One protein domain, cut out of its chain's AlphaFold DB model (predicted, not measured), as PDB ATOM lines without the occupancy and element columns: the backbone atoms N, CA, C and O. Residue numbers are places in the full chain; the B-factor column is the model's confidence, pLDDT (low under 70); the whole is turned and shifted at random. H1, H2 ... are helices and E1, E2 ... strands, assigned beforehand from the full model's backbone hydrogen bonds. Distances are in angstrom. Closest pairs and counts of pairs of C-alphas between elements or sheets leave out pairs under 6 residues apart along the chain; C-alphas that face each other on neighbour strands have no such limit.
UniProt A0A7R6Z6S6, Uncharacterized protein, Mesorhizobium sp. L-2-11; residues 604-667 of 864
ATOM      1  N   GLY A 604      13.883  34.000 -21.707       67.38
ATOM      2  CA  GLY A 604      13.456  34.496 -20.395       67.38
ATOM      3  C   GLY A 604      11.950  34.393 -20.159       67.38
ATOM      4  O   GLY A 604      11.513  34.039 -19.062       67.38
ATOM      5  N   HIS A 605      11.157  34.508 -21.226       62.66
ATOM      6  CA  HIS A 605       9.714  34.250 -21.210       62.66
ATOM      7  C   HIS A 605       9.328  32.811 -20.792       62.66
ATOM      8  O   HIS A 605       8.182  32.574 -20.412       62.66
ATOM      9  N   LEU A 606      10.269  31.857 -20.833       59.97
ATOM     10  CA  LEU A 606      10.109  30.471 -20.366       59.97
ATOM     11  C   LEU A 606      10.654  30.253 -18.941       59.97
ATOM     12  O   LEU A 606      10.309  29.260 -18.302       59.97
ATOM     13  N   LEU A 607      11.493  31.169 -18.448       58.59
ATOM     14  CA  LEU A 607      12.137  31.125 -17.127       58.59
ATOM     15  C   LEU A 607      11.384  31.957 -16.072       58.59
ATOM     16  O   LEU A 607      11.477  31.675 -14.878       58.59
ATOM     17  N   GLY A 608      10.604  32.956 -16.494       60.22
ATOM     18  CA  GLY A 608       9.822  33.816 -15.604       60.22
ATOM     19  C   GLY A 608      10.703  34.817 -14.852       60.22
ATOM     20  O   GLY A 608      11.491  35.536 -15.465       60.22
ATOM     21  N   LYS A 609      10.578  34.877 -13.517       64.25
ATOM     22  CA  LYS A 609      11.505  35.659 -12.680       64.25
ATOM     23  C   LYS A 609      12.862  34.956 -12.621       64.25
ATOM     24  O   LYS A 609      13.115  34.162 -11.718       64.25
ATOM     25  N   TRP A 610      13.705  35.260 -13.601       80.06
ATOM     26  CA  TRP A 610      15.111  34.887 -13.605       80.06
ATOM     27  C   TRP A 610      15.907  35.831 -12.699       80.06
ATOM     28  O   TRP A 610      15.688  37.041 -12.696       80.06
ATOM     29  N   ASP A 611      16.821  35.258 -11.930       80.50
ATOM     30  CA  ASP A 611      17.854  35.978 -11.195       80.50
ATOM     31  C   ASP A 611      19.124  35.963 -12.054       80.50
ATOM     32  O   ASP A 611      19.530  34.903 -12.534       80.50
ATOM     33  N   HIS A 612      19.707  37.134 -12.307       81.19
ATOM     34  CA  HIS A 612      20.757  37.290 -13.312       81.19
ATOM     35  C   HIS A 612      22.153  37.043 -12.724       81.19
ATOM     36  O   HIS A 612      22.409  37.301 -11.551       81.19
ATOM     37  N   GLY A 613      23.067  36.504 -13.532       79.81
ATOM     38  CA  GLY A 613      24.456  36.249 -13.130       79.81
ATOM     39  C   GLY A 613      24.987  34.882 -13.575       79.81
ATOM     40  O   GLY A 613      24.192  33.982 -13.876       79.81
ATOM     41  N   PRO A 614      26.322  34.710 -13.614       82.69
ATOM     42  CA  PRO A 614      26.963  33.491 -14.095       82.69
ATOM     43  C   PRO A 614      26.637  32.291 -13.198       82.69
ATOM     44  O   PRO A 614      26.674  32.396 -11.973       82.69
ATOM     45  N   ARG A 615      26.298  31.150 -13.807       88.00
ATOM     46  CA  ARG A 615      25.878  29.930 -13.094       88.00
ATOM     47  C   ARG A 615      25.982  28.682 -13.967       88.00
ATOM     48  O   ARG A 615      25.827  28.760 -15.181       88.00
ATOM     49  N   GLN A 616      26.179  27.523 -13.348       86.19
ATOM     50  CA  GLN A 616      25.959  26.232 -14.004       86.19
ATOM     51  C   GLN A 616      24.480  26.115 -14.419       86.19
ATOM     52  O   GLN A 616      23.577  26.504 -13.671       86.19
ATOM     53  N   ALA A 617      24.216  25.618 -15.624       79.25
ATOM     54  CA  ALA A 617      22.867  25.405 -16.125       79.25
ATOM     55  C   ALA A 617      22.257  24.166 -15.459       79.25
ATOM     56  O   ALA A 617      22.799  23.069 -15.553       79.25
ATOM     57  N   SER A 618      21.092  24.308 -14.827       69.81
ATOM     58  CA  SER A 618      20.340  23.131 -14.387       69.81
ATOM     59  C   SER A 618      19.790  22.365 -15.593       69.81
ATOM     60  O   SER A 618      19.580  22.946 -16.660       69.81
ATOM     61  N   TYR A 619      19.465  21.082 -15.414       53.16
ATOM     62  CA  TYR A 619      18.856  20.252 -16.463       53.16
ATOM     63  C   TYR A 619      17.631  20.911 -17.125       53.16
ATOM     64  O   TYR A 619      17.440  20.762 -18.323       53.16
ATOM     65  N   VAL A 620      16.842  21.700 -16.379       55.59
ATOM     66  CA  VAL A 620      15.696  22.464 -16.907       55.59
ATOM     67  C   VAL A 620      16.147  23.547 -17.889       55.59
ATOM     68  O   VAL A 620      15.521  23.734 -18.927       55.59
ATOM     69  N   VAL A 621      17.237  24.258 -17.582       70.06
ATOM     70  CA  VAL A 621      17.782  25.301 -18.459       70.06
ATOM     71  C   VAL A 621      18.482  24.675 -19.666       70.06
ATOM     72  O   VAL A 621      18.304  25.166 -20.774       70.06
ATOM     73  N   ILE A 622      19.183  23.550 -19.494       67.56
ATOM     74  CA  ILE A 622      19.754  22.776 -20.608       67.56
ATOM     75  C   ILE A 622      18.639  22.305 -21.558       67.56
ATOM     76  O   ILE A 622      18.739  22.532 -22.765       67.56
ATOM     77  N   ASP A 623      17.540  21.744 -21.035       55.44
ATOM     78  CA  ASP A 623      16.354  21.397 -21.830       55.44
ATOM     79  C   ASP A 623      15.804  22.636 -22.557       55.44
ATOM     80  O   ASP A 623      15.530  22.582 -23.755       55.44
ATOM     81  N   LEU A 624      15.653  23.779 -21.879       63.94
ATOM     82  CA  LEU A 624      15.153  25.015 -22.496       63.94
ATOM     83  C   LEU A 624      16.065  25.531 -23.617       63.94
ATOM     84  O   LEU A 624      15.554  25.925 -24.667       63.94
ATOM     85  N   LEU A 625      17.387  25.466 -23.450       69.44
ATOM     86  CA  LEU A 625      18.360  25.807 -24.488       69.44
ATOM     87  C   LEU A 625      18.264  24.858 -25.691       69.44
ATOM     88  O   LEU A 625      18.288  25.316 -26.833       69.44
ATOM     89  N   GLN A 626      18.085  23.551 -25.456       66.06
ATOM     90  CA  GLN A 626      17.901  22.560 -26.523       66.06
ATOM     91  C   GLN A 626      16.594  22.800 -27.291       66.06
ATOM     92  O   GLN A 626      16.607  22.877 -28.518       66.06
ATOM     93  N   ASN A 627      15.475  22.993 -26.581       51.19
ATOM     94  CA  ASN A 627      14.174  23.306 -27.186       51.19
ATOM     95  C   ASN A 627      14.195  24.651 -27.954       51.19
ATOM     96  O   ASN A 627      13.437  24.821 -28.908       51.19
ATOM     97  N   SER A 628      15.076  25.580 -27.563       60.28
ATOM     98  CA  SER A 628      15.264  26.902 -28.187       60.28
ATOM     99  C   SER A 628      16.386  26.945 -29.240       60.28
ATOM    100  O   SER A 628      16.677  28.013 -29.775       60.28
ATOM    101  N   TRP A 629      17.001  25.799 -29.567       67.25
ATOM    102  CA  TRP A 629      18.078  25.650 -30.564       67.25
ATOM    103  C   TRP A 629      19.340  26.493 -30.284       67.25
ATOM    104  O   TRP A 629      20.042  26.919 -31.203       67.25
ATOM    105  N   VAL A 630      19.635  26.708 -28.998       79.56
ATOM    106  CA  VAL A 630      20.781  27.476 -28.473       79.56
ATOM    107  C   VAL A 630      21.513  26.734 -27.344       79.56
ATOM    108  O   VAL A 630      22.135  27.354 -26.489       79.56
ATOM    109  N   ALA A 631      21.441  25.400 -27.320       77.12
ATOM    110  CA  ALA A 631      22.288  24.585 -26.450       77.12
ATOM    111  C   ALA A 631      23.684  24.390 -27.064       77.12
ATOM    112  O   ALA A 631      23.777  24.127 -28.271       77.12
ATOM    113  N   PRO A 632      24.758  24.444 -26.256       77.62
ATOM    114  CA  PRO A 632      26.089  24.096 -26.715       77.62
ATOM    115  C   PRO A 632      26.204  22.587 -26.963       77.62
ATOM    116  O   PRO A 632      25.441  21.775 -26.440       77.62
ATOM    117  N   SER A 633      27.164  22.204 -27.798       73.44
ATOM    118  CA  SER A 633      27.430  20.814 -28.178       73.44
ATOM    119  C   SER A 633      28.889  20.639 -28.594       73.44
ATOM    120  O   SER A 633      29.567  21.618 -28.883       73.44
ATOM    121  N   GLN A 634      29.365  19.403 -28.748       69.62
ATOM    122  CA  GLN A 634      30.724  19.121 -29.244       69.62
ATOM    123  C   GLN A 634      31.069  19.766 -30.610       69.62
ATOM    124  O   GLN A 634      32.241  19.889 -30.947       69.62
ATOM    125  N   PHE A 635      30.066  20.174 -31.402       61.81
ATOM    126  CA  PHE A 635      30.243  20.857 -32.694       61.81
ATOM    127  C   PHE A 635      30.046  22.384 -32.619       61.81
ATOM    128  O   PHE A 635      30.337  23.093 -33.579       61.81
ATOM    129  N   ALA A 636      29.537  22.886 -31.494       71.50
ATOM    130  CA  ALA A 636      29.336  24.298 -31.192       71.50
ATOM    131  C   ALA A 636      29.478  24.469 -29.666       71.50
ATOM    132  O   ALA A 636      28.464  24.539 -28.966       71.50
ATOM    133  N   PRO A 637      30.714  24.424 -29.126       73.06
ATOM    134  CA  PRO A 637      30.944  24.281 -27.686       73.06
ATOM    135  C   PRO A 637      30.517  25.511 -26.888       73.06
ATOM    136  O   PRO A 637      30.214  25.377 -25.711       73.06
ATOM    137  N   GLN A 638      30.418  26.679 -27.529       83.81
ATOM    138  CA  GLN A 638      29.834  27.888 -26.957       83.81
ATOM    139  C   GLN A 638      28.706  28.405 -27.866       83.81
ATOM    140  O   GLN A 638      28.792  28.334 -29.094       83.81
ATOM    141  N   THR A 639      27.633  28.914 -27.261       82.75
ATOM    142  CA  THR A 639      26.411  29.386 -27.939       82.75
ATOM    143  C   THR A 639      25.864  30.638 -27.258       82.75
ATOM    144  O   THR A 639      25.986  30.771 -26.047       82.75
ATOM    145  N   SER A 640      25.259  31.559 -28.019       85.25
ATOM    146  CA  SER A 640      24.738  32.843 -27.512       85.25
ATOM    147  C   SER A 640      23.219  32.943 -27.650       85.25
ATOM    148  O   SER A 640      22.657  32.537 -28.670       85.25
ATOM    149  N   PHE A 641      22.570  33.518 -26.641       87.31
ATOM    150  CA  PHE A 641      21.118  33.695 -26.535       87.31
ATOM    151  C   PHE A 641      20.805  34.811 -25.521       87.31
ATOM    152  O   PHE A 641      21.724  35.338 -24.891       87.31
ATOM    153  N   LEU A 642      19.534  35.187 -25.366       83.44
ATOM    154  CA  LEU A 642      19.105  36.190 -24.385       83.44
ATOM    155  C   LEU A 642      18.258  35.572 -23.267       83.44
ATOM    156  O   LEU A 642      17.558  34.577 -23.472       83.44
ATOM    157  N   ILE A 643      18.281  36.208 -22.099       80.12
ATOM    158  CA  ILE A 643      17.300  36.002 -21.033       80.12
ATOM    159  C   ILE A 643      16.776  37.378 -20.623       80.12
ATOM    160  O   ILE A 643      17.527  38.167 -20.054       80.12
ATOM    161  N   ASN A 644      15.495  37.652 -20.887       78.06
ATOM    162  CA  ASN A 644      14.828  38.909 -20.525       78.06
ATOM    163  C   ASN A 644      15.589  40.156 -21.040       78.06
ATOM    164  O   ASN A 644      15.815  41.109 -20.299       78.06
ATOM    165  N   GLY A 645      16.023  40.128 -22.302       73.75
ATOM    166  CA  GLY A 645      16.768  41.201 -22.970       73.75
ATOM    167  C   GLY A 645      18.283  41.234 -22.716       73.75
ATOM    168  O   GLY A 645      19.001  41.894 -23.472       73.75
ATOM    169  N   GLU A 646      18.797  40.513 -21.715       82.75
ATOM    170  CA  GLU A 646      20.234  40.483 -21.399       82.75
ATOM    171  C   GLU A 646      20.959  39.297 -22.049       82.75
ATOM    172  O   GLU A 646      20.387  38.222 -22.235       82.75
ATOM    173  N   LEU A 647      22.237  39.486 -22.393       85.50
ATOM    174  CA  LEU A 647      23.030  38.503 -23.136       85.50
ATOM    175  C   LEU A 647      23.577  37.390 -22.230       85.50
ATOM    176  O   LEU A 647      24.181  37.637 -21.187       85.50
ATOM    177  N   TYR A 648      23.454  36.148 -22.695       89.75
ATOM    178  CA  TYR A 648      24.088  34.977 -22.099       89.75
ATOM    179  C   TYR A 648      24.868  34.182 -23.150       89.75
ATOM    180  O   TYR A 648      24.483  34.102 -24.322       89.75
ATOM    181  N   THR A 649      25.955  33.546 -22.712       90.62
ATOM    182  CA  THR A 649      26.625  32.481 -23.464       90.62
ATOM    183  C   THR A 649      26.617  31.184 -22.670       90.62
ATOM    184  O   THR A 649      27.104  31.157 -21.541       90.62
ATOM    185  N   ALA A 650      26.091  30.115 -23.266       89.69
ATOM    186  CA  ALA A 650      26.161  28.763 -22.725       89.69
ATOM    187  C   ALA A 650      27.361  28.035 -23.333       89.69
ATOM    188  O   ALA A 650      27.509  28.008 -24.558       89.69
ATOM    189  N   GLU A 651      28.185  27.438 -22.479       91.25
ATOM    190  CA  GLU A 651      29.414  26.732 -22.831       91.25
ATOM    191  C   GLU A 651      29.389  25.302 -22.283       91.25
ATOM    192  O   GLU A 651      29.053  25.096 -21.119       91.25
ATOM    193  N   LEU A 652      29.722  24.320 -23.121       87.31
ATOM    194  CA  LEU A 652      29.854  22.915 -22.740       87.31
ATOM    195  C   LEU A 652      31.297  22.639 -22.303       87.31
ATOM    196  O   LEU A 652      32.214  22.702 -23.123       87.31
ATOM    197  N   GLN A 653      31.489  22.321 -21.025       83.94
ATOM    198  CA  GLN A 653      32.793  22.004 -20.447       83.94
ATOM    199  C   GLN A 653      33.179  20.529 -20.664       83.94
ATOM    200  O   GLN A 653      32.381  19.699 -21.102       83.94
ATOM    201  N   LEU A 654      34.454  20.209 -20.409       73.00
ATOM    202  CA  LEU A 654      35.065  18.902 -20.713       73.00
ATOM    203  C   LEU A 654      34.549  17.742 -19.843       73.00
ATOM    204  O   LEU A 654      34.762  16.582 -20.187       73.00
ATOM    205  N   ASP A 655      33.883  18.048 -18.734       75.38
ATOM    206  CA  ASP A 655      33.157  17.114 -17.869       75.38
ATOM    207  C   ASP A 655      31.735  16.795 -18.377       75.38
ATOM    208  O   ASP A 655      31.106  15.852 -17.897       75.38
ATOM    209  N   GLY A 656      31.248  17.538 -19.378       67.94
ATOM    210  CA  GLY A 656      29.893  17.444 -19.920       67.94
ATOM    211  C   GLY A 656      28.900  18.441 -19.313       67.94
ATOM    212  O   GLY A 656      27.745  18.461 -19.741       67.94
ATOM    213  N   GLU A 657      29.322  19.276 -18.362       81.06
ATOM    214  CA  GLU A 657      28.463  20.282 -17.740       81.06
ATOM    215  C   GLU A 657      28.311  21.531 -18.612       81.06
ATOM    216  O   GLU A 657      29.221  21.943 -19.334       81.06
ATOM    217  N   VAL A 658      27.141  22.169 -18.535       84.06
ATOM    218  CA  VAL A 658      26.863  23.412 -19.268       84.06
ATOM    219  C   VAL A 658      26.955  24.595 -18.314       84.06
ATOM    220  O   VAL A 658      26.164  24.711 -17.382       84.06
ATOM    221  N   HIS A 659      27.885  25.510 -18.565       89.62
ATOM    222  CA  HIS A 659      28.036  26.749 -17.807       89.62
ATOM    223  C   HIS A 659      27.446  27.940 -18.562       89.62
ATOM    224  O   HIS A 659      27.623  28.080 -19.770       89.62
ATOM    225  N   LEU A 660      26.730  28.807 -17.844       90.00
ATOM    226  CA  LEU A 660      26.136  30.032 -18.368       90.00
ATOM    227  C   LEU A 660      26.958  31.225 -17.892       90.00
ATOM    228  O   LEU A 660      26.907  31.590 -16.715       90.00
ATOM    229  N   THR A 661      27.670  31.866 -18.811       89.25
ATOM    230  CA  THR A 661      28.271  33.179 -18.571       89.25
ATOM    231  C   THR A 661      27.235  34.244 -18.900       89.25
ATOM    232  O   THR A 661      26.749  34.335 -20.029       89.25
ATOM    233  N   HIS A 662      26.881  35.035 -17.893       88.81
ATOM    234  CA  HIS A 662      26.050  36.225 -18.037       88.81
ATOM    235  C   HIS A 662      26.911  37.402 -18.499       88.81
ATOM    236  O   HIS A 662      27.998  37.615 -17.961       88.81
ATOM    237  N   HIS A 663      26.411  38.172 -19.462       81.56
ATOM    238  CA  HIS A 663      27.011  39.417 -19.932       81.56
ATOM    239  C   HIS A 663      26.037  40.557 -19.589       81.56
ATOM    240  O   HIS A 663      25.033  40.708 -20.290       81.56
ATOM    241  N   PRO A 664      26.279  41.317 -18.503       72.75
ATOM    242  CA  PRO A 664      25.378  42.377 -18.056       72.75
ATOM    243  C   PRO A 664      25.105  43.442 -19.123       72.75
ATOM    244  O   PRO A 664      25.968  43.753 -19.947       72.75
ATOM    245  N   GLY A 665      23.910  44.033 -19.061       77.19
ATOM    246  CA  GLY A 665      23.462  45.062 -19.995       77.19
ATOM    247  C   GLY A 665      22.487  44.547 -21.060       77.19
ATOM    248  O   GLY A 665      22.272  43.345 -21.233       77.19
ATOM    249  N   ALA A 666      21.867  45.483 -21.778       81.00
ATOM    250  CA  ALA A 666      20.796  45.197 -22.730       81.00
ATOM    251  C   ALA A 666      21.348  44.855 -24.122       81.00
ATOM    252  O   ALA A 666      22.152  45.599 -24.696       81.00
ATOM    253  N   TRP A 667      20.883  43.757 -24.720       84.50
ATOM    254  CA  TRP A 667      21.259  43.397 -26.085       84.50
ATOM    255  C   TRP A 667      20.335  44.045 -27.123       84.50
ATOM    256  O   TRP A 667      19.122  43.831 -27.127       84.50
TER     257      TRP A 667
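This is residues 604 to 667 of the 864 residues of an uncharacterized protein of Mesorhizobium sp. L-2-11 (UniProt A0A7R6Z6S6). A strongly twisted sheet of three strands forms a wall, with helix H2 crossing over one face and the short helix H1 grazing the sheet where E1 ends. Residues 615 to 616, between the two helices, add a short antiparallel pairing with residues 659 to 660 of E3. The printed part has 64 residues, with H1, H2, E1, E2 and E3 in that order; the sheet, E1 E2 E3, is antiparallel, and the class is mixed, helices and strands. It is compact and rounded, with a radius of gyration of the C-alphas of 10.9 A and spans of 28 by 19 by 18 A.

H1, residues 604 to 607, only grazes the sheet; its closest C-alphas to E1, residues 638 to 643, are those of Gly 604 and Ile 643, 4.2 A. H2, residues 619 to 627, is close to H1 but not clearly touching, the closest C-alphas being those of Leu 606 and Leu 624, 7.7 A. E1, E2, residues 646 to 652, and E3, residues 658 to 666, form a meander, each strand the antiparallel neighbour of the one before. In the hairpin E1 and E2, N 639 and O 650 are 2.9 A apart; in the hairpin E2 and E3, N 651 and O 659 are 2.8 A apart, both within hydrogen-bond range. H2 is on the sheet at a height of 10.4 A, over E3 and only just over E2, with 3 C-alphas falling on E2; it runs across the strands, at 69 degrees to E3 on the local plane. Every O i to N i+4 pair of H2 is within hydrogen-bond range; H1 is too short for one.

H1 begins at C-alpha 604 (13.456, 34.496, -20.395) and spans 4.9 A; H2 spans 12.1 A. E1 measures 16.1 A, E2 20.1 A and E3 22.9 A, ending at C-alpha 666 (20.796, 45.197, -22.730).

The C-alphas farthest apart, Lys 609 and Phe 635, are 31.2 A apart. The printed part has no cut; the link H1 to H2 is long. Low-confidence residues, under 70, include 604 to 609 and 622 to 629.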